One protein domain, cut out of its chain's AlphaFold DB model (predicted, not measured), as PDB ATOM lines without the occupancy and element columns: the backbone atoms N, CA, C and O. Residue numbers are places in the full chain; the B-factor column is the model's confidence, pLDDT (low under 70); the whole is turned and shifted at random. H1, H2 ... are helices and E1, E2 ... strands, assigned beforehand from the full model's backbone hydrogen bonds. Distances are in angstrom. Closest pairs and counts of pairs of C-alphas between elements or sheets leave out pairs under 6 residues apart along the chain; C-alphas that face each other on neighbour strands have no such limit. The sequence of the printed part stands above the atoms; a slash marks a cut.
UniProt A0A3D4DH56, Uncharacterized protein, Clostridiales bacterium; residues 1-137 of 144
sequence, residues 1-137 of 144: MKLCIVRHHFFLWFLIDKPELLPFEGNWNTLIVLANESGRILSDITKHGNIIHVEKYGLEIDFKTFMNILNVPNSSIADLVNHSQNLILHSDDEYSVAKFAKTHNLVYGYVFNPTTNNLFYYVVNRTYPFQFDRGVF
ATOM      1  N   MET A   1     309.952 155.440 338.543       93.06
ATOM      2  CA  MET A   1     310.492 155.692 339.914       93.06
ATOM      3  C   MET A   1     310.081 157.085 340.381       93.06
ATOM      4  O   MET A   1     309.622 157.854 339.549       93.06
ATOM      5  N   LYS A   2     310.243 157.443 341.662       93.31
ATOM      6  CA  LYS A   2     309.947 158.801 342.163       93.31
ATOM      7  C   LYS A   2     310.853 159.227 343.318       93.31
ATOM      8  O   LYS A   2     311.353 158.376 344.050       93.31
ATOM      9  N   LEU A   3     311.016 160.540 343.491       94.38
ATOM     10  CA  LEU A   3     311.650 161.120 344.675       94.38
ATOM     11  C   LEU A   3     310.658 161.188 345.834       94.38
ATOM     12  O   LEU A   3     309.495 161.563 345.657       94.38
ATOM     13  N   CYS A   4     311.136 160.850 347.023       93.44
ATOM     14  CA  CYS A   4     310.385 160.954 348.264       93.44
ATOM     15  C   CYS A   4     311.259 161.544 349.368       93.44
ATOM     16  O   CYS A   4     312.476 161.370 349.370       93.44
ATOM     17  N   ILE A   5     310.616 162.207 350.322       92.00
ATOM     18  CA  ILE A   5     311.224 162.578 351.599       92.00
ATOM     19  C   ILE A   5     310.931 161.446 352.580       92.00
ATOM     20  O   ILE A   5     309.806 160.940 352.621       92.00
ATOM     21  N   VAL A   6     311.927 161.047 353.369       84.88
ATOM     22  CA  VAL A   6     311.730 160.060 354.437       84.88
ATOM     23  C   VAL A   6     311.433 160.780 355.740       84.88
ATOM     24  O   VAL A   6     312.209 161.622 356.194       84.88
ATOM     25  N   ARG A   7     310.320 160.417 356.374       79.69
ATOM     26  CA  ARG A   7     309.999 160.829 357.738       79.69
ATOM     27  C   ARG A   7     310.013 159.606 358.644       79.69
ATOM     28  O   ARG A   7     309.223 158.683 358.465       79.69
ATOM     29  N   HIS A   8     310.900 159.620 359.631       71.31
ATOM     30  CA  HIS A   8     310.922 158.600 360.672       71.31
ATOM     31  C   HIS A   8     309.913 158.960 361.760       71.31
ATOM     32  O   HIS A   8     309.937 160.067 362.307       71.31
ATOM     33  N   HIS A   9     309.030 158.018 362.083       61.94
ATOM     34  CA  HIS A   9     308.148 158.122 363.240       61.94
ATOM     35  C   HIS A   9     308.743 157.306 364.377       61.94
ATOM     36  O   HIS A   9     308.608 156.087 364.425       61.94
ATOM     37  N   PHE A  10     309.397 157.987 365.314       56.25
ATOM     38  CA  PHE A  10     309.854 157.358 366.547       56.25
ATOM     39  C   PHE A  10     308.692 157.305 367.538       56.25
ATOM     40  O   PHE A  10     308.471 158.240 368.307       56.25
ATOM     41  N   PHE A  11     307.927 156.213 367.529       51.81
ATOM     42  CA  PHE A  11     307.041 155.919 368.651       51.81
ATOM     43  C   PHE A  11     307.890 155.423 369.825       51.81
ATOM     44  O   PHE A  11     308.646 154.458 369.687       51.81
ATOM     45  N   LEU A  12     307.784 156.104 370.978       46.09
ATOM     46  CA  LEU A  12     308.309 155.605 372.251       46.09
ATOM     47  C   LEU A  12     307.878 154.135 372.383       46.09
ATOM     48  O   LEU A  12     306.679 153.880 372.343       46.09
ATOM     49  N   TRP A  13     308.852 153.229 372.560       43.69
ATOM     50  CA  TRP A  13     308.787 151.749 372.512       43.69
ATOM     51  C   TRP A  13     309.403 151.084 371.254       43.69
ATOM     52  O   TRP A  13     308.821 150.196 370.645       43.69
ATOM     53  N   PHE A  14     310.632 151.482 370.908       44.47
ATOM     54  CA  PHE A  14     311.762 150.653 370.431       44.47
ATOM     55  C   PHE A  14     311.637 149.572 369.330       44.47
ATOM     56  O   PHE A  14     312.667 148.970 369.040       44.47
ATOM     57  N   LEU A  15     310.502 149.285 368.684       49.97
ATOM     58  CA  LEU A  15     310.428 148.057 367.864       49.97
ATOM     59  C   LEU A  15     309.953 148.183 366.422       49.97
ATOM     60  O   LEU A  15     310.103 147.212 365.683       49.97
ATOM     61  N   ILE A  16     309.444 149.329 365.963       50.25
ATOM     62  CA  ILE A  16     309.062 149.457 364.552       50.25
ATOM     63  C   ILE A  16     309.335 150.876 364.037       50.25
ATOM     64  O   ILE A  16     308.486 151.755 364.151       50.25
ATOM     65  N   ASP A  17     310.502 151.080 363.419       54.97
ATOM     66  CA  ASP A  17     310.692 152.196 362.487       54.97
ATOM     67  C   ASP A  17     309.964 151.839 361.185       54.97
ATOM     68  O   ASP A  17     310.373 150.938 360.447       54.97
ATOM     69  N   LYS A  18     308.824 152.487 360.936       64.69
ATOM     70  CA  LYS A  18     308.203 152.501 359.609       64.69
ATOM     71  C   LYS A  18     308.509 153.859 358.993       64.69
ATOM     72  O   LYS A  18     307.801 154.814 359.323       64.69
ATOM     73  N   PRO A  19     309.529 153.962 358.123       73.75
ATOM     74  CA  PRO A  19     309.765 155.194 357.393       73.75
ATOM     75  C   PRO A  19     308.527 155.515 356.555       73.75
ATOM     76  O   PRO A  19     308.077 154.703 355.742       73.75
ATOM     77  N   GLU A  20     307.956 156.693 356.772       83.94
ATOM     78  CA  GLU A  20     306.896 157.229 355.930       83.94
ATOM     79  C   GLU A  20     307.536 157.933 354.730       83.94
ATOM     80  O   GLU A  20     308.427 158.771 354.892       83.94
ATOM     81  N   LEU A  21     307.084 157.583 353.523       88.44
ATOM     82  CA  LEU A  21     307.517 158.228 352.287       88.44
ATOM     83  C   LEU A  21     306.537 159.334 351.912       88.44
ATOM     84  O   LEU A  21     305.414 159.064 351.480       88.44
ATOM     85  N   LEU A  22     306.989 160.575 352.041       90.44
ATOM     86  CA  LEU A  22     306.241 161.761 351.646       90.44
ATOM     87  C   LEU A  22     306.658 162.215 350.238       90.44
ATOM     88  O   LEU A  22     307.793 161.957 349.820       90.44
ATOM     89  N   PRO A  23     305.771 162.886 349.483       90.88
ATOM     90  CA  PRO A  23     306.131 163.480 348.202       90.88
ATOM     91  C   PRO A  23     307.325 164.429 348.332       90.88
ATOM     92  O   PRO A  23     307.475 165.136 349.325       90.88
ATOM     93  N   PHE A  24     308.180 164.449 347.314       92.31
ATOM     94  CA  PHE A  24     309.258 165.421 347.245       92.31
ATOM     95  C   PHE A  24     308.727 166.806 346.850       92.31
ATOM     96  O   PHE A  24     308.124 166.963 345.792       92.31
ATOM     97  N   GLU A  25     308.994 167.812 347.683       89.88
ATOM     98  CA  GLU A  25     308.484 169.185 347.522       89.88
ATOM     99  C   GLU A  25     309.536 170.169 346.969       89.88
ATOM    100  O   GLU A  25     309.363 171.383 347.036       89.88
ATOM    101  N   GLY A  26     310.662 169.674 346.438       88.81
ATOM    102  CA  GLY A  26     311.723 170.521 345.871       88.81
ATOM    103  C   GLY A  26     312.793 170.985 346.868       88.81
ATOM    104  O   GLY A  26     313.769 171.616 346.460       88.81
ATOM    105  N   ASN A  27     312.653 170.662 348.157       89.12
ATOM    106  CA  ASN A  27     313.635 171.010 349.185       89.12
ATOM    107  C   ASN A  27     314.767 169.973 349.262       89.12
ATOM    108  O   ASN A  27     314.575 168.885 349.791       89.12
ATOM    109  N   TRP A  28     315.954 170.342 348.781       89.12
ATOM    110  CA  TRP A  28     317.155 169.494 348.778       89.12
ATOM    111  C   TRP A  28     317.924 169.460 350.107       89.12
ATOM    112  O   TRP A  28     318.929 168.765 350.204       89.12
ATOM    113  N   ASN A  29     317.462 170.183 351.133       86.81
ATOM    114  CA  ASN A  29     318.082 170.202 352.463       86.81
ATOM    115  C   ASN A  29     317.517 169.124 353.408       86.81
ATOM    116  O   ASN A  29     317.749 169.178 354.615       86.81
ATOM    117  N   THR A  30     316.733 168.180 352.889       87.06
ATOM    118  CA  THR A  30     316.170 167.053 353.642       87.06
ATOM    119  C   THR A  30     316.710 165.732 353.108       87.06
ATOM    120  O   THR A  30     317.308 165.678 352.035       87.06
ATOM    121  N   LEU A  31     316.515 164.649 353.866       87.69
ATOM    122  CA  LEU A  31     316.870 163.313 353.396       87.69
ATOM    123  C   LEU A  31     315.909 162.890 352.280       87.69
ATOM    124  O   LEU A  31     314.709 162.698 352.513       87.69
ATOM    125  N   ILE A  32     316.453 162.753 351.075       93.31
ATOM    126  CA  ILE A  32     315.712 162.382 349.875       93.31
ATOM    127  C   ILE A  32     316.105 160.971 349.477       93.31
ATOM    128  O   ILE A  32     317.281 160.616 349.433       93.31
ATOM    129  N   VAL A  33     315.099 160.183 349.127       94.25
ATOM    130  CA  VAL A  33     315.277 158.838 348.599       94.25
ATOM    131  C   VAL A  33     314.601 158.696 347.250       94.25
ATOM    132  O   VAL A  33     313.582 159.324 346.952       94.25
ATOM    133  N   LEU A  34     315.155 157.809 346.439       94.75
ATOM    134  CA  LEU A  34     314.517 157.292 345.247       94.75
ATOM    135  C   LEU A  34     313.720 156.049 345.624       94.75
ATOM    136  O   LEU A  34     314.275 155.099 346.175       94.75
ATOM    137  N   ALA A  35     312.434 156.032 345.299       93.50
ATOM    138  CA  ALA A  35     311.548 154.903 345.542       93.50
ATOM    139  C   ALA A  35     310.921 154.388 344.241       93.50
ATOM    140  O   ALA A  35     310.730 155.126 343.267       93.50
ATOM    141  N   ASN A  36     310.584 153.100 344.219       90.69
ATOM    142  CA  ASN A  36     309.754 152.533 343.160       90.69
ATOM    143  C   ASN A  36     308.253 152.760 343.447       90.69
ATOM    144  O   ASN A  36     307.860 153.348 344.456       90.69
ATOM    145  N   GLU A  37     307.399 152.271 342.549       85.56
ATOM    146  CA  GLU A  37     305.940 152.397 342.667       85.56
ATOM    147  C   GLU A  37     305.364 151.638 343.869       85.56
ATOM    148  O   GLU A  37     304.378 152.079 344.453       85.56
ATOM    149  N   SER A  38     306.021 150.556 344.306       86.69
ATOM    150  CA  SER A  38     305.621 149.788 345.490       86.69
ATOM    151  C   SER A  38     306.044 150.436 346.817       86.69
ATOM    152  O   SER A  38     305.909 149.807 347.863       86.69
ATOM    153  N   GLY A  39     306.626 151.641 346.795       85.62
ATOM    154  CA  GLY A  39     307.125 152.326 347.993       85.62
ATOM    155  C   GLY A  39     308.415 151.731 348.566       85.62
ATOM    156  O   GLY A  39     308.795 152.048 349.689       85.62
ATOM    157  N   ARG A  40     309.114 150.872 347.816       88.81
ATOM    158  CA  ARG A  40     310.432 150.362 348.204       88.81
ATOM    159  C   ARG A  40     311.486 151.423 347.917       88.81
ATOM    160  O   ARG A  40     311.614 151.878 346.780       88.81
ATOM    161  N   ILE A  41     312.284 151.743 348.932       91.00
ATOM    162  CA  ILE A  41     313.462 152.603 348.800       91.00
ATOM    163  C   ILE A  41     314.520 151.878 347.961       91.00
ATOM    164  O   ILE A  41     314.912 150.744 348.255       91.00
ATOM    165  N   LEU A  42     314.955 152.532 346.889       90.94
ATOM    166  CA  LEU A  42     315.970 152.052 345.959       90.94
ATOM    167  C   LEU A  42     317.351 152.585 346.328       90.94
ATOM    168  O   LEU A  42     318.295 151.802 346.340       90.94
ATOM    169  N   SER A  43     317.462 153.878 346.635       91.19
ATOM    170  CA  SER A  43     318.714 154.544 347.016       91.19
ATOM    171  C   SER A  43     318.432 155.859 347.729       91.19
ATOM    172  O   SER A  43     317.428 156.506 347.429       91.19
ATOM    173  N   ASP A  44     319.358 156.289 348.580       91.81
ATOM    174  CA  ASP A  44     319.468 157.691 348.978       91.81
ATOM    175  C   ASP A  44     319.913 158.537 347.779       91.81
ATOM    176  O   ASP A  44     320.590 158.036 346.869       91.81
ATOM    177  N   ILE A  45     319.485 159.797 347.764       93.56
ATOM    178  CA  ILE A  45     319.781 160.767 346.713       93.56
ATOM    179  C   ILE A  45     320.377 162.013 347.350       93.56
ATOM    180  O   ILE A  45     319.744 162.652 348.193       93.56
ATOM    181  N   THR A  46     321.561 162.402 346.887       91.94
ATOM    182  CA  THR A  46     322.186 163.671 347.263       91.94
ATOM    183  C   THR A  46     322.388 164.547 346.030       91.94
ATOM    184  O   THR A  46     322.436 164.071 344.893       91.94
ATOM    185  N   LYS A  47     322.437 165.866 346.240       92.69
ATOM    186  CA  LYS A  47     322.622 166.853 345.174       92.69
ATOM    187  C   LYS A  47     323.807 167.744 345.502       92.69
ATOM    188  O   LYS A  47     323.774 168.486 346.481       92.69
ATOM    189  N   HIS A  48     324.802 167.738 344.626       90.56
ATOM    190  CA  HIS A  48     325.983 168.588 344.715       90.56
ATOM    191  C   HIS A  48     326.031 169.498 343.486       90.56
ATOM    192  O   HIS A  48     326.357 169.084 342.375       90.56
ATOM    193  N   GLY A  49     325.641 170.765 343.661       90.75
ATOM    194  CA  GLY A  49     325.502 171.697 342.540       90.75
ATOM    195  C   GLY A  49     324.455 171.208 341.533       90.75
ATOM    196  O   GLY A  49     323.275 171.098 341.879       90.75
ATOM    197  N   ASN A  50     324.892 170.919 340.305       94.56
ATOM    198  CA  ASN A  50     324.053 170.372 339.230       94.56
ATOM    199  C   ASN A  50     324.164 168.850 339.079       94.56
ATOM    200  O   ASN A  50     323.572 168.306 338.156       94.56
ATOM    201  N   ILE A  51     324.888 168.161 339.960       94.75
ATOM    202  CA  ILE A  51     325.051 166.708 339.904       94.75
ATOM    203  C   ILE A  51     324.161 166.071 340.969       94.75
ATOM    204  O   ILE A  51     324.096 166.528 342.113       94.75
ATOM    205  N   ILE A  52     323.448 165.028 340.564       95.38
ATOM    206  CA  ILE A  52     322.689 164.136 341.427       95.38
ATOM    207  C   ILE A  52     323.497 162.864 341.620       95.38
ATOM    208  O   ILE A  52     323.907 162.237 340.642       95.38
ATOM    209  N   HIS A  53     323.676 162.476 342.876       93.25
ATOM    210  CA  HIS A  53     324.327 161.230 343.238       93.25
ATOM    211  C   HIS A  53     323.269 160.214 343.653       93.25
ATOM    212  O   HIS A  53     322.413 160.482 344.501       93.25
ATOM    213  N   VAL A  54     323.331 159.034 343.041       93.00
ATOM    214  CA  VAL A  54     322.505 157.881 343.408       93.00
ATOM    215  C   VAL A  54     323.362 156.957 344.263       93.00
ATOM    216  O   VAL A  54     324.007 156.040 343.755       93.00
ATOM    217  N   GLU A  55     323.383 157.237 345.566       89.12
ATOM    218  CA  GLU A  55     324.381 156.747 346.531       89.12
ATOM    219  C   GLU A  55     324.617 155.235 346.461       89.12
ATOM    220  O   GLU A  55     325.749 154.777 346.318       89.12
ATOM    221  N   LYS A  56     323.546 154.433 346.484       87.00
ATOM    222  CA  LYS A  56     323.640 152.966 346.495       87.00
ATOM    223  C   LYS A  56     324.319 152.392 345.249       87.00
ATOM    224  O   LYS A  56     324.865 151.293 345.308       87.00
ATOM    225  N   TYR A  57     324.229 153.101 344.130       88.50
ATOM    226  CA  TYR A  57     324.726 152.664 342.827       88.50
ATOM    227  C   TYR A  57     325.978 153.443 342.395       88.50
ATOM    228  O   TYR A  57     326.530 153.170 341.334       88.50
ATOM    229  N   GLY A  58     326.442 154.403 343.207       88.69
ATOM    230  CA  GLY A  58     327.605 155.236 342.900       88.69
ATOM    231  C   GLY A  58     327.471 156.021 341.590       88.69
ATOM    232  O   GLY A  58     328.484 156.299 340.952       88.69
ATOM    233  N   LEU A  59     326.244 156.322 341.154       92.50
ATOM    234  CA  LEU A  59     325.984 157.005 339.882       92.50
ATOM    235  C   LEU A  59     326.016 158.517 340.072       92.50
ATOM    236  O   LEU A  59     325.489 159.021 341.064       92.50
ATOM    237  N   GLU A  60     326.553 159.220 339.083       94.44
ATOM    238  CA  GLU A  60     326.568 160.679 338.999       94.44
ATOM    239  C   GLU A  60     325.846 161.121 337.734       94.44
ATOM    240  O   GLU A  60     326.234 160.766 336.623       94.44
ATOM    241  N   ILE A  61     324.769 161.886 337.887       96.06
ATOM    242  CA  ILE A  61     323.883 162.241 336.776       96.06
ATOM    243  C   ILE A  61     323.624 163.741 336.821       96.06
ATOM    244  O   ILE A  61     323.331 164.295 337.878       96.06
ATOM    245  N   ASP A  62     323.683 164.407 335.666       97.00
ATOM    246  CA  ASP A  62     323.254 165.802 335.569       97.00
ATOM    247  C   ASP A  62     321.800 165.950 336.038       97.00
ATOM    248  O   ASP A  62     320.923 165.165 335.673       97.00
ATOM    249  N   PHE A  63     321.531 166.988 336.824       95.94
ATOM    250  CA  PHE A  63     320.233 167.241 337.431       95.94
ATOM    251  C   PHE A  63     319.091 167.261 336.411       95.94
ATOM    252  O   PHE A  63     318.036 166.672 336.653       95.94
ATOM    253  N   LYS A  64     319.285 167.907 335.255       96.69
ATOM    254  CA  LYS A  64     318.253 167.988 334.217       96.69
ATOM    255  C   LYS A  64     317.990 166.609 333.624       96.69
ATOM    256  O   LYS A  64     316.833 166.225 333.466       96.69
ATOM    257  N   THR A  65     319.046 165.857 333.326       97.19
ATOM    258  CA  THR A  65     318.940 164.485 332.814       97.19
ATOM    259  C   THR A  65     318.240 163.570 333.816       97.19
ATOM    260  O   THR A  65     317.311 162.857 333.448       97.19
ATOM    261  N   PHE A  66     318.611 163.652 335.092       97.19
ATOM    262  CA  PHE A  66     317.992 162.887 336.168       97.19
ATOM    263  C   PHE A  66     316.485 163.154 336.266       97.19
ATOM    264  O   PHE A  66     315.684 162.221 336.226       97.19
ATOM    265  N   MET A  67     316.079 164.428 336.319       95.81
ATOM    266  CA  MET A  67     314.661 164.794 336.378       95.81
ATOM    267  C   MET A  67     313.893 164.346 335.129       95.81
ATOM    268  O   MET A  67     312.755 163.894 335.243       95.81
ATOM    269  N   ASN A  68     314.514 164.415 333.948       96.31
ATOM    270  CA  ASN A  68     313.906 163.915 332.716       96.31
ATOM    271  C   ASN A  68     313.648 162.407 332.786       96.31
ATOM    272  O   ASN A  68     312.548 161.984 332.448       96.31
ATOM    273  N   ILE A  69     314.608 161.612 333.272       95.75
ATOM    274  CA  ILE A  69     314.443 160.158 333.437       95.75
ATOM    275  C   ILE A  69     313.298 159.852 334.404       95.75
ATOM    276  O   ILE A  69     312.463 158.998 334.118       95.75
ATOM    277  N   LEU A  70     313.206 160.569 335.528       94.38
ATOM    278  CA  LEU A  70     312.127 160.351 336.496       94.38
ATOM    279  C   LEU A  70     310.732 160.663 335.942       94.38
ATOM    280  O   LEU A  70     309.766 160.035 336.368       94.38
ATOM    281  N   ASN A  71     310.627 161.586 334.986       92.81
ATOM    282  CA  ASN A  71     309.365 161.921 334.328       92.81
ATOM    283  C   ASN A  71     308.944 160.896 333.261       92.81
ATOM    284  O   ASN A  71     307.798 160.930 332.812       92.81
ATOM    285  N   VAL A  72     309.838 159.990 332.849       92.25
ATOM    286  CA  VAL A  72     309.496 158.906 331.923       92.25
ATOM    287  C   VAL A  72     308.723 157.818 332.682       92.25
ATOM    288  O   VAL A  72     309.225 157.294 333.686       92.25
ATOM    289  N   PRO A  73     307.515 157.440 332.218       87.56
ATOM    290  CA  PRO A  73     306.778 156.315 332.782       87.56
ATOM    291  C   PRO A  73     307.612 155.033 332.744       87.56
ATOM    292  O   PRO A  73     308.295 154.768 331.758       87.56
ATOM    293  N   ASN A  74     307.536 154.220 333.798       86.06
ATOM    294  CA  ASN A  74     308.286 152.963 333.926       86.06
ATOM    295  C   ASN A  74     309.821 153.104 333.887       86.06
ATOM    296  O   ASN A  74     310.514 152.108 333.681       86.06
ATOM    297  N   SER A  75     310.363 154.304 334.130       91.75
ATOM    298  CA  SER A  75     311.806 154.494 334.298       91.75
ATOM    299  C   SER A  75     312.384 153.584 335.384       91.75
ATOM    300  O   SER A  75     311.756 153.335 336.424       91.75
ATOM    301  N   SER A  76     313.608 153.121 335.151       92.31
ATOM    302  CA  SER A  76     314.328 152.118 335.934       92.31
ATOM    303  C   SER A  76     315.729 152.593 336.334       92.31
ATOM    304  O   SER A  76     316.251 153.577 335.810       92.31
ATOM    305  N   ILE A  77     316.382 151.873 337.254       93.56
ATOM    306  CA  ILE A  77     317.780 152.174 337.605       93.56
ATOM    307  C   ILE A  77     318.706 151.956 336.398       93.56
ATOM    308  O   ILE A  77     319.691 152.671 336.265       93.56
ATOM    309  N   ALA A  78     318.383 151.035 335.484       93.12
ATOM    310  CA  ALA A  78     319.167 150.845 334.264       93.12
ATOM    311  C   ALA A  78     319.202 152.117 333.396       93.12
ATOM    312  O   ALA A  78     320.249 152.452 332.843       93.12
ATOM    313  N   ASP A  79     318.108 152.884 333.355       94.38
ATOM    314  CA  ASP A  79     318.073 154.174 332.656       94.38
ATOM    315  C   ASP A  79     319.012 155.197 333.304       94.38
ATOM    316  O   ASP A  79     319.677 155.956 332.599       94.38
ATOM    317  N   LEU A  80     319.108 155.183 334.638       95.50
ATOM    318  CA  LEU A  80     320.049 156.014 335.390       95.50
ATOM    319  C   LEU A  80     321.502 155.609 335.115       95.50
ATOM    320  O   LEU A  80     322.333 156.484 334.893       95.50
ATOM    321  N   VAL A  81     321.801 154.304 335.069       94.38
ATOM    322  CA  VAL A  81     323.142 153.789 334.726       94.38
ATOM    323  C   VAL A  81     323.558 154.280 333.341       94.38
ATOM    324  O   VAL A  81     324.631 154.857 333.204       94.38
ATOM    325  N   ASN A  82     322.688 154.134 332.337       93.81
ATOM    326  CA  ASN A  82     322.969 154.517 330.947       93.81
ATOM    327  C   ASN A  82     323.240 156.017 330.746       93.81
ATOM    328  O   ASN A  82     323.857 156.397 329.754       93.81
ATOM    329  N   HIS A  83     322.776 156.867 331.662       95.44
ATOM    330  CA  HIS A  83     322.960 158.321 331.601       95.44
ATOM    331  C   HIS A  83     323.941 158.846 332.657       95.44
ATOM    332  O   HIS A  83     324.066 160.062 332.831       95.44
ATOM    333  N   SER A  84     324.625 157.948 333.366       94.62
ATOM    334  CA  SER A  84     325.602 158.312 334.383       94.62
ATOM    335  C   SER A  84     326.866 158.868 333.736       94.62
ATOM    336  O   SER A  84     327.473 158.235 332.875       94.62
ATOM    337  N   GLN A  85     327.292 160.050 334.171       94.50
ATOM    338  CA  GLN A  85     328.476 160.747 333.659       94.50
ATOM    339  C   GLN A  85     329.774 160.025 334.018       94.50
ATOM    340  O   GLN A  85     330.771 160.140 333.310       94.50
ATOM    341  N   ASN A  86     329.755 159.273 335.116       93.50
ATOM    342  CA  ASN A  86     330.888 158.506 335.603       93.50
ATOM    343  C   ASN A  86     330.865 157.033 335.152       93.50
ATOM    344  O   ASN A  86     331.635 156.234 335.678       93.50
ATOM    345  N   LEU A  87     330.014 156.647 334.197       94.06
ATOM    346  CA  LEU A  87     330.008 155.295 333.635       94.06
ATOM    347  C   LEU A  87     331.271 155.041 332.798       94.06
ATOM    348  O   LEU A  87     331.592 155.813 331.899       94.06
ATOM    349  N   ILE A  88     331.972 153.942 333.073       93.94
ATOM    350  CA  ILE A  88     333.150 153.508 332.305       93.94
ATOM    351  C   ILE A  88     332.758 152.442 331.282       93.94
ATOM    352  O   ILE A  88     333.144 152.509 330.118       93.94
ATOM    353  N   LEU A  89     332.020 151.430 331.738       92.94
ATOM    354  CA  LEU A  89     331.642 150.265 330.946       92.94
ATOM    355  C   LEU A  89     330.313 149.719 331.455       92.94
ATOM    356  O   LEU A  89     330.061 149.731 332.660       92.94
ATOM    357  N   HIS A  90     329.511 149.171 330.549       92.19
ATOM    358  CA  HIS A  90     328.366 148.341 330.887       92.19
ATOM    359  C   HIS A  90     328.216 147.178 329.897       92.19
ATOM    360  O   HIS A  90     328.618 147.288 328.738       92.19
ATOM    361  N   SER A  91     327.630 146.067 330.339       91.50
ATOM    362  CA  SER A  91     327.300 144.905 329.504       91.50
ATOM    363  C   SER A  91     326.284 144.006 330.215       91.50
ATOM    364  O   SER A  91     326.098 144.094 331.426       91.50
ATOM    365  N   ASP A  92     325.613 143.144 329.463       90.12
ATOM    366  CA  ASP A  92     324.826 142.020 329.973       90.12
ATOM    367  C   ASP A  92     325.678 140.766 330.262       90.12
ATOM    368  O   ASP A  92     325.210 139.860 330.949       90.12
ATOM    369  N   ASP A  93     326.939 140.727 329.814       90.75
ATOM    370  CA  ASP A  93     327.907 139.684 330.163       90.75
ATOM    371  C   ASP A  93     328.700 140.056 331.425       90.75
ATOM    372  O   ASP A  93     329.646 140.853 331.389       90.75
ATOM    373  N   GLU A  94     328.339 139.428 332.545       89.81
ATOM    374  CA  GLU A  94     329.025 139.603 333.825       89.81
ATOM    375  C   GLU A  94     330.527 139.341 333.718       89.81
ATOM    376  O   GLU A  94     331.326 140.107 334.255       89.81
ATOM    377  N   TYR A  95     330.930 138.278 333.016       89.12
ATOM    378  CA  TYR A  95     332.320 137.840 333.004       89.12
ATOM    379  C   TYR A  95     333.228 138.887 332.357       89.12
ATOM    380  O   TYR A  95     334.307 139.190 332.876       89.12
ATOM    381  N   SER A  96     332.782 139.483 331.251       90.94
ATOM    382  CA  SER A  96     333.509 140.568 330.589       90.94
ATOM    383  C   SER A  96     333.662 141.792 331.492       90.94
ATOM    384  O   SER A  96     334.760 142.355 331.583       90.94
ATOM    385  N   VAL A  97     332.603 142.179 332.209       91.56
ATOM    386  CA  VAL A  97     332.629 143.329 333.126       91.56
ATOM    387  C   VAL A  97     333.507 143.049 334.345       91.56
ATOM    388  O   VAL A  97     334.366 143.867 334.678       91.56
ATOM    389  N   ALA A  98     333.369 141.877 334.963       88.62
ATOM    390  CA  ALA A  98     334.170 141.453 336.107       88.62
ATOM    391  C   ALA A  98     335.659 141.363 335.748       88.62
ATOM    392  O   ALA A  98     336.514 141.861 336.485       88.62
ATOM    393  N   LYS A  99     335.996 140.804 334.579       89.62
ATOM    394  CA  LYS A  99     337.378 140.746 334.080       89.62
ATOM    395  C   LYS A  99     337.957 142.143 333.862       89.62
ATOM    396  O   LYS A  99     339.107 142.390 334.240       89.62
ATOM    397  N   PHE A 100     337.185 143.055 333.269       91.06
ATOM    398  CA  PHE A 100     337.600 144.447 333.099       91.06
ATOM    399  C   PHE A 100     337.852 145.115 334.455       91.06
ATOM    400  O   PHE A 100     338.925 145.683 334.659       91.06
ATOM    401  N   ALA A 101     336.905 144.992 335.387       89.44
ATOM    402  CA  ALA A 101     337.002 145.569 336.721       89.44
ATOM    403  C   ALA A 101     338.229 145.034 337.475       89.44
ATOM    404  O   ALA A 101     339.027 145.824 337.974       89.44
ATOM    405  N   LYS A 102     338.465 143.715 337.441       87.75
ATOM    406  CA  LYS A 102     339.649 143.072 338.032       87.75
ATOM    407  C   LYS A 102     340.955 143.626 337.477       87.75
ATOM    408  O   LYS A 102     341.864 143.957 338.230       87.75
ATOM    409  N   THR A 103     341.044 143.741 336.153       89.00
ATOM    410  CA  THR A 103     342.265 144.192 335.464       89.00
ATOM    411  C   THR A 103     342.637 145.628 335.844       89.00
ATOM    412  O   THR A 103     343.816 145.966 335.886       89.00
ATOM    413  N   HIS A 104     341.640 146.457 336.159       88.25
ATOM    414  CA  HIS A 104     341.820 147.867 336.508       88.25
ATOM    415  C   HIS A 104     341.683 148.141 338.013       88.25
ATOM    416  O   HIS A 104     341.717 149.298 338.422       88.25
ATOM    417  N   ASN A 105     341.544 147.093 338.832       84.00
ATOM    418  CA  ASN A 105     341.318 147.178 340.276       84.00
ATOM    419  C   ASN A 105     340.123 148.083 340.652       84.00
ATOM    420  O   ASN A 105     340.176 148.878 341.590       84.00
ATOM    421  N   LEU A 106     339.057 147.980 339.861       84.81
ATOM    422  CA  LEU A 106     337.791 148.685 340.032       84.81
ATOM    423  C   LEU A 106     336.742 147.735 340.602       84.81
ATOM    424  O   LEU A 106     336.931 146.526 340.630       84.81
ATOM    425  N   VAL A 107     335.603 148.281 341.006       82.44
ATOM    426  CA  VAL A 107     334.459 147.496 341.472       82.44
ATOM    427  C   VAL A 107     333.329 147.620 340.459       82.44
ATOM    428  O   VAL A 107     333.126 148.703 339.904       82.44
ATOM    429  N   TYR A 108     332.597 146.533 340.222       87.19
ATOM    430  CA  TYR A 108     331.441 146.534 339.330       87.19
ATOM    431  C   TYR A 108     330.142 146.347 340.116       87.19
ATOM    432  O   TYR A 108     330.124 145.749 341.191       87.19
ATOM    433  N   GLY A 109     329.054 146.901 339.597       88.88
ATOM    434  CA  GLY A 109     327.707 146.719 340.121       88.88
ATOM    435  C   GLY A 109     326.808 146.044 339.094       88.88
ATOM    436  O   GLY A 109     327.193 145.854 337.939       88.88
ATOM    437  N   TYR A 110     325.587 145.711 339.507       91.12
ATOM    438  CA  TYR A 110     324.554 145.234 338.592       91.12
ATOM    439  C   TYR A 110     323.179 145.817 338.909       91.12
ATOM    440  O   TYR A 110     322.864 146.165 340.052       91.12
ATOM    441  N   VAL A 111     322.342 145.916 337.882       91.75
ATOM    442  CA  VAL A 111     320.938 146.326 337.972       91.75
ATOM    443  C   VAL A 111     320.091 145.456 337.058       91.75
ATOM    444  O   VAL A 111     320.549 145.005 336.017       91.75
ATOM    445  N   PHE A 112     318.841 145.214 337.430       89.94
ATOM    446  CA  PHE A 112     317.902 144.560 336.527       89.94
ATOM    447  C   PHE A 112     317.382 145.570 335.500       89.94
ATOM    448  O   PHE A 112     316.892 146.637 335.881       89.94
ATOM    449  N   ASN A 113     317.478 145.229 334.216       88.25
ATOM    450  CA  ASN A 113     316.911 146.007 333.126       88.25
ATOM    451  C   ASN A 113     315.549 145.406 332.729       88.25
ATOM    452  O   ASN A 113     315.508 144.328 332.131       88.25
ATOM    453  N   PRO A 114     314.427 146.087 333.026       86.12
ATOM    454  CA  PRO A 114     313.101 145.568 332.708       86.12
ATOM    455  C   PRO A 114     312.810 145.528 331.201       86.12
ATOM    456  O   PRO A 114     311.969 144.741 330.776       86.12
ATOM    457  N   THR A 115     313.497 146.331 330.382       85.38
ATOM    458  CA  THR A 115     313.298 146.374 328.924       85.38
ATOM    459  C   THR A 115     313.862 145.137 328.240       85.38
ATOM    460  O   THR A 115     313.229 144.583 327.346       85.38
ATOM    461  N   THR A 116     315.052 144.695 328.654       85.62
ATOM    462  CA  THR A 116     315.710 143.498 328.103       85.62
ATOM    463  C   THR A 116     315.452 142.242 328.932       85.62
ATOM    464  O   THR A 116     315.826 141.154 328.508       85.62
ATOM    465  N   ASN A 117     314.805 142.385 330.093       89.62
ATOM    466  CA  ASN A 117     314.547 141.320 331.063       89.62
ATOM    467  C   ASN A 117     315.822 140.589 331.536       89.62
ATOM    468  O   ASN A 117     315.776 139.409 331.874       89.62
ATOM    469  N   ASN A 118     316.953 141.299 331.580       89.38
ATOM    470  CA  ASN A 118     318.265 140.759 331.937       89.38
ATOM    471  C   ASN A 118     318.953 141.608 333.014       89.38
ATOM    472  O   ASN A 118     318.594 142.765 333.256       89.38
ATOM    473  N   LEU A 119     319.965 141.026 333.662       90.75
ATOM    474  CA  LEU A 119     320.889 141.785 334.500       90.75
ATOM    475  C   LEU A 119     321.843 142.595 333.625       90.75
ATOM    476  O   LEU A 119     322.308 142.141 332.584       90.75
ATOM    477  N   PHE A 120     322.109 143.810 334.074       90.38
ATOM    478  CA  PHE A 120     322.986 144.764 333.435       90.38
ATOM    479  C   PHE A 120     324.105 145.106 334.405       90.38
ATOM    480  O   PHE A 120     323.862 145.676 335.471       90.38
ATOM    481  N   TYR A 121     325.317 144.713 334.045       92.50
ATOM    482  CA  TYR A 121     326.527 144.887 334.832       92.50
ATOM    483  C   TYR A 121     327.245 146.144 334.375       92.50
ATOM    484  O   TYR A 121     327.265 146.460 333.185       92.50
ATOM    485  N   TYR A 122     327.836 146.876 335.309       92.88
ATOM    486  CA  TYR A 122     328.454 148.158 335.003       92.88
ATOM    487  C   TYR A 122     329.622 148.480 335.927       92.88
ATOM    488  O   TYR A 122     329.695 148.016 337.062       92.88
ATOM    489  N   VAL A 123     330.526 149.319 335.433       91.88
ATOM    490  CA  VAL A 123     331.652 149.880 336.183       91.88
ATOM    491  C   VAL A 123     331.554 151.392 336.106       91.88
ATOM    492  O   VAL A 123     331.402 151.952 335.020       91.88
ATOM    493  N   VAL A 124     331.683 152.049 337.255       90.88
ATOM    494  CA  VAL A 124     331.742 153.508 337.355       90.88
ATOM    495  C   VAL A 124     333.099 153.976 337.857       90.88
ATOM    496  O   VAL A 124     333.761 153.294 338.642       90.88
ATOM    497  N   ASN A 125     333.492 155.172 337.434       88.19
ATOM    498  CA  ASN A 125     334.590 155.905 338.032       88.19
ATOM    499  C   ASN A 125     334.119 156.517 339.357       88.19
ATOM    500  O   ASN A 125     333.160 157.289 339.392       88.19
ATOM    501  N   ARG A 126     334.778 156.168 340.459       75.62
ATOM    502  CA  ARG A 126     334.402 156.646 341.793       75.62
ATOM    503  C   ARG A 126     335.068 157.992 342.063       75.62
ATOM    504  O   ARG A 126     336.204 158.049 342.519       75.62
ATOM    505  N   THR A 127     334.351 159.067 341.779       73.81
ATOM    506  CA  THR A 127     334.797 160.455 341.981       73.81
ATOM    507  C   THR A 127     334.425 161.023 343.350       73.81
ATOM    508  O   THR A 127     335.000 162.028 343.764       73.81
ATOM    509  N   TYR A 128     333.534 160.359 344.093       66.38
ATOM    510  CA  TYR A 128     333.115 160.764 345.435       66.38
ATOM    511  C   TYR A 128     332.941 159.555 346.381       66.38
ATOM    512  O   TYR A 128     332.475 158.497 345.940       66.38
ATOM    513  N   PRO A 129     333.302 159.672 347.674       62.03
ATOM    514  CA  PRO A 129     333.050 158.632 348.670       62.03
ATOM    515  C   PRO A 129     331.564 158.586 349.075       62.03
ATOM    516  O   PRO A 129     331.100 159.430 349.837       62.03
ATOM    517  N   PHE A 130     330.816 157.583 348.613       63.91
ATOM    518  CA  PHE A 130     329.452 157.314 349.095       63.91
ATOM    519  C   PHE A 130     329.472 156.498 350.402       63.91
ATOM    520  O   PHE A 130     330.369 155.689 350.639       63.91
ATOM    521  N   GLN A 131     328.486 156.719 351.276       49.34
ATOM    522  CA  GLN A 131     328.514 156.267 352.680       49.34
ATOM    523  C   GLN A 131     328.215 154.773 352.921       49.34
ATOM    524  O   GLN A 131     328.245 154.339 354.073       49.34
ATOM    525  N   PHE A 132     327.956 153.952 351.896       44.53
ATOM    526  CA  PHE A 132     327.508 152.570 352.112       44.53
ATOM    527  C   PHE A 132     328.193 151.510 351.242       44.53
ATOM    528  O   PHE A 132     327.933 151.387 350.050       44.53
ATOM    529  N   ASP A 133     328.903 150.608 351.925       44.22
ATOM    530  CA  ASP A 133     329.426 149.317 351.436       44.22
ATOM    531  C   ASP A 133     328.328 148.238 351.257       44.22
ATOM    532  O   ASP A 133     328.600 147.053 351.094       44.22
ATOM    533  N   ARG A 134     327.045 148.626 351.346       42.66
ATOM    534  CA  ARG A 134     325.877 147.734 351.169       42.66
ATOM    535  C   ARG A 134     325.195 147.902 349.809       42.66
ATOM    536  O   ARG A 134     324.170 147.265 349.547       42.66
ATOM    537  N   GLY A 135     325.717 148.796 348.969       45.91
ATOM    538  CA  GLY A 135     325.386 148.836 347.551       45.91
ATOM    539  C   GLY A 135     325.831 147.534 346.899       45.91
ATOM    540  O   GLY A 135     326.831 146.947 347.295       45.91
ATOM    541  N   VAL A 136     325.050 147.043 345.948       53.59
ATOM    542  CA  VAL A 136     325.354 145.811 345.223       53.59
ATOM    543  C   VAL A 136     326.575 146.076 344.347       53.59
ATOM    544  O   VAL A 136     326.465 146.571 343.228       53.59
ATOM    545  N   PHE A 137     327.736 145.796 344.914       61.75
ATOM    546  CA  PHE A 137     329.037 145.966 344.311       61.75
ATOM    547  C   PHE A 137     329.783 144.665 344.546       61.75
ATOM    548  O   PHE A 137     330.133 144.337 345.679       61.75
TER     549      PHE A 137
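What this domain is: This is residues 1 to 137 of the 144 residues of an uncharacterized protein of Clostridiales bacterium (UniProt A0A3D4DH56). A strongly twisted sheet of six strands curls round the helix H1, and a smaller sheet of three strands makes a second part next to its E6 edge. The short helix H2 sits between the two parts, on both sheets, while H3 covers the opposite face of the small sheet; the loop residues 11 to 16, between E1 and E2, stick out at the far end and add to the length. The printed part has 137 residues, with three named helices and nine named strands in the order E1 E2 E3 E4 E5 E6 H1 H2 E7 H3 E8 E9. The large sheet has the order E2 - E1 - E3 - E4 - E5 - E6 and the small one E7 - E9 - E8, both antiparallel throughout, and the class is mixed, helices and strands. The whole is compact, with a radius of gyration of the C-alphas of 15.9 A, yet only just elongated, with spans of 51 by 33 by 31 A.

Where its parts are: E1, residues 2 to 7, begins at C-alpha 2 at (309.947, 158.801, 342.163) and is 15.7 A long. E2 is residues 20 to 23 and E3 residues 32 to 35. E4, residues 41 to 48, is the longest strand by residues and measures 20.7 A. E5 is residues 51 to 54 and E6 residues 59 to 62. H1, residues 63 to 71, begins at C-alpha 63 at (320.233, 167.241, 337.431) and is 12.5 A long. H2 is residues 77 to 82 and E7 residues 87 to 91. H3, residues 94 to 103, is 14.1 A long. E8, residues 108 to 113, is 15.8 A long, and E9, residues 118 to 124, runs 19.3 A to C-alpha 124 at (331.742, 153.508, 337.355).

How they stand to each other: In the large sheet E1 and E2 form a hairpin, with N 5 and O 22 at 2.9 A. E1 and E3 are antiparallel neighbours, with N 4 and O 33 at 2.9 A. E3 E4 E5 E6 is a meander, each strand the antiparallel neighbour of the one before; N 34 and O 43 are 2.8 A apart, N 48 and O 51 2.9 A, and N 52 and O 61 2.8 A. The pairing of E4 is staggered: residues 41 to 45 pair with E3 and residues 45 to 48 with E5. H1 and H2 are on the same face of this sheet, two layers. The closest C-alphas of E5 and H1 are those of Ile 51 and Phe 63, 5.4 A apart. H1 and H2 form a helical hairpin and only just touch, with 3 pairs of C-alphas within 8 A, the closest those of Ile 69 and Asp 79 at 7.0 A. They run opposite ways at a steep tilt of 45 degrees. H2 and H3 lie on opposite faces of the small sheet. The closest C-alphas of H2 and E8 are those of Ala 78 and Asn 113, 5.5 A apart. H3 has a height over the small sheet of 9.0 A and runs along the strands, at 6 degrees to E9 on the local plane. E7, H3 and E8 form a split strand-helix-strand unit, two strands running the same way with E9 between them, and its crossover is right-handed. N 91 and O 121 of E7 and E9 are 2.9 A apart, and N 111 and O 120 of the hairpin E8 and E9 are 2.9 A apart. In H1, H2 and H3 every O i to N i+4 pair is within hydrogen-bond range. H1 and H3 are apart.

The domain as a whole: The C-alphas farthest apart are those of Leu 12 and Thr 103, at 51.3 A. The printed part has no cut. The link from E1 to E2, 12 residues, is long. Residues 125 to 137 hold no named element. The mean pLDDT of the printed part is 84.9, and residues 9 to 18 and 128 to 137 are under 70.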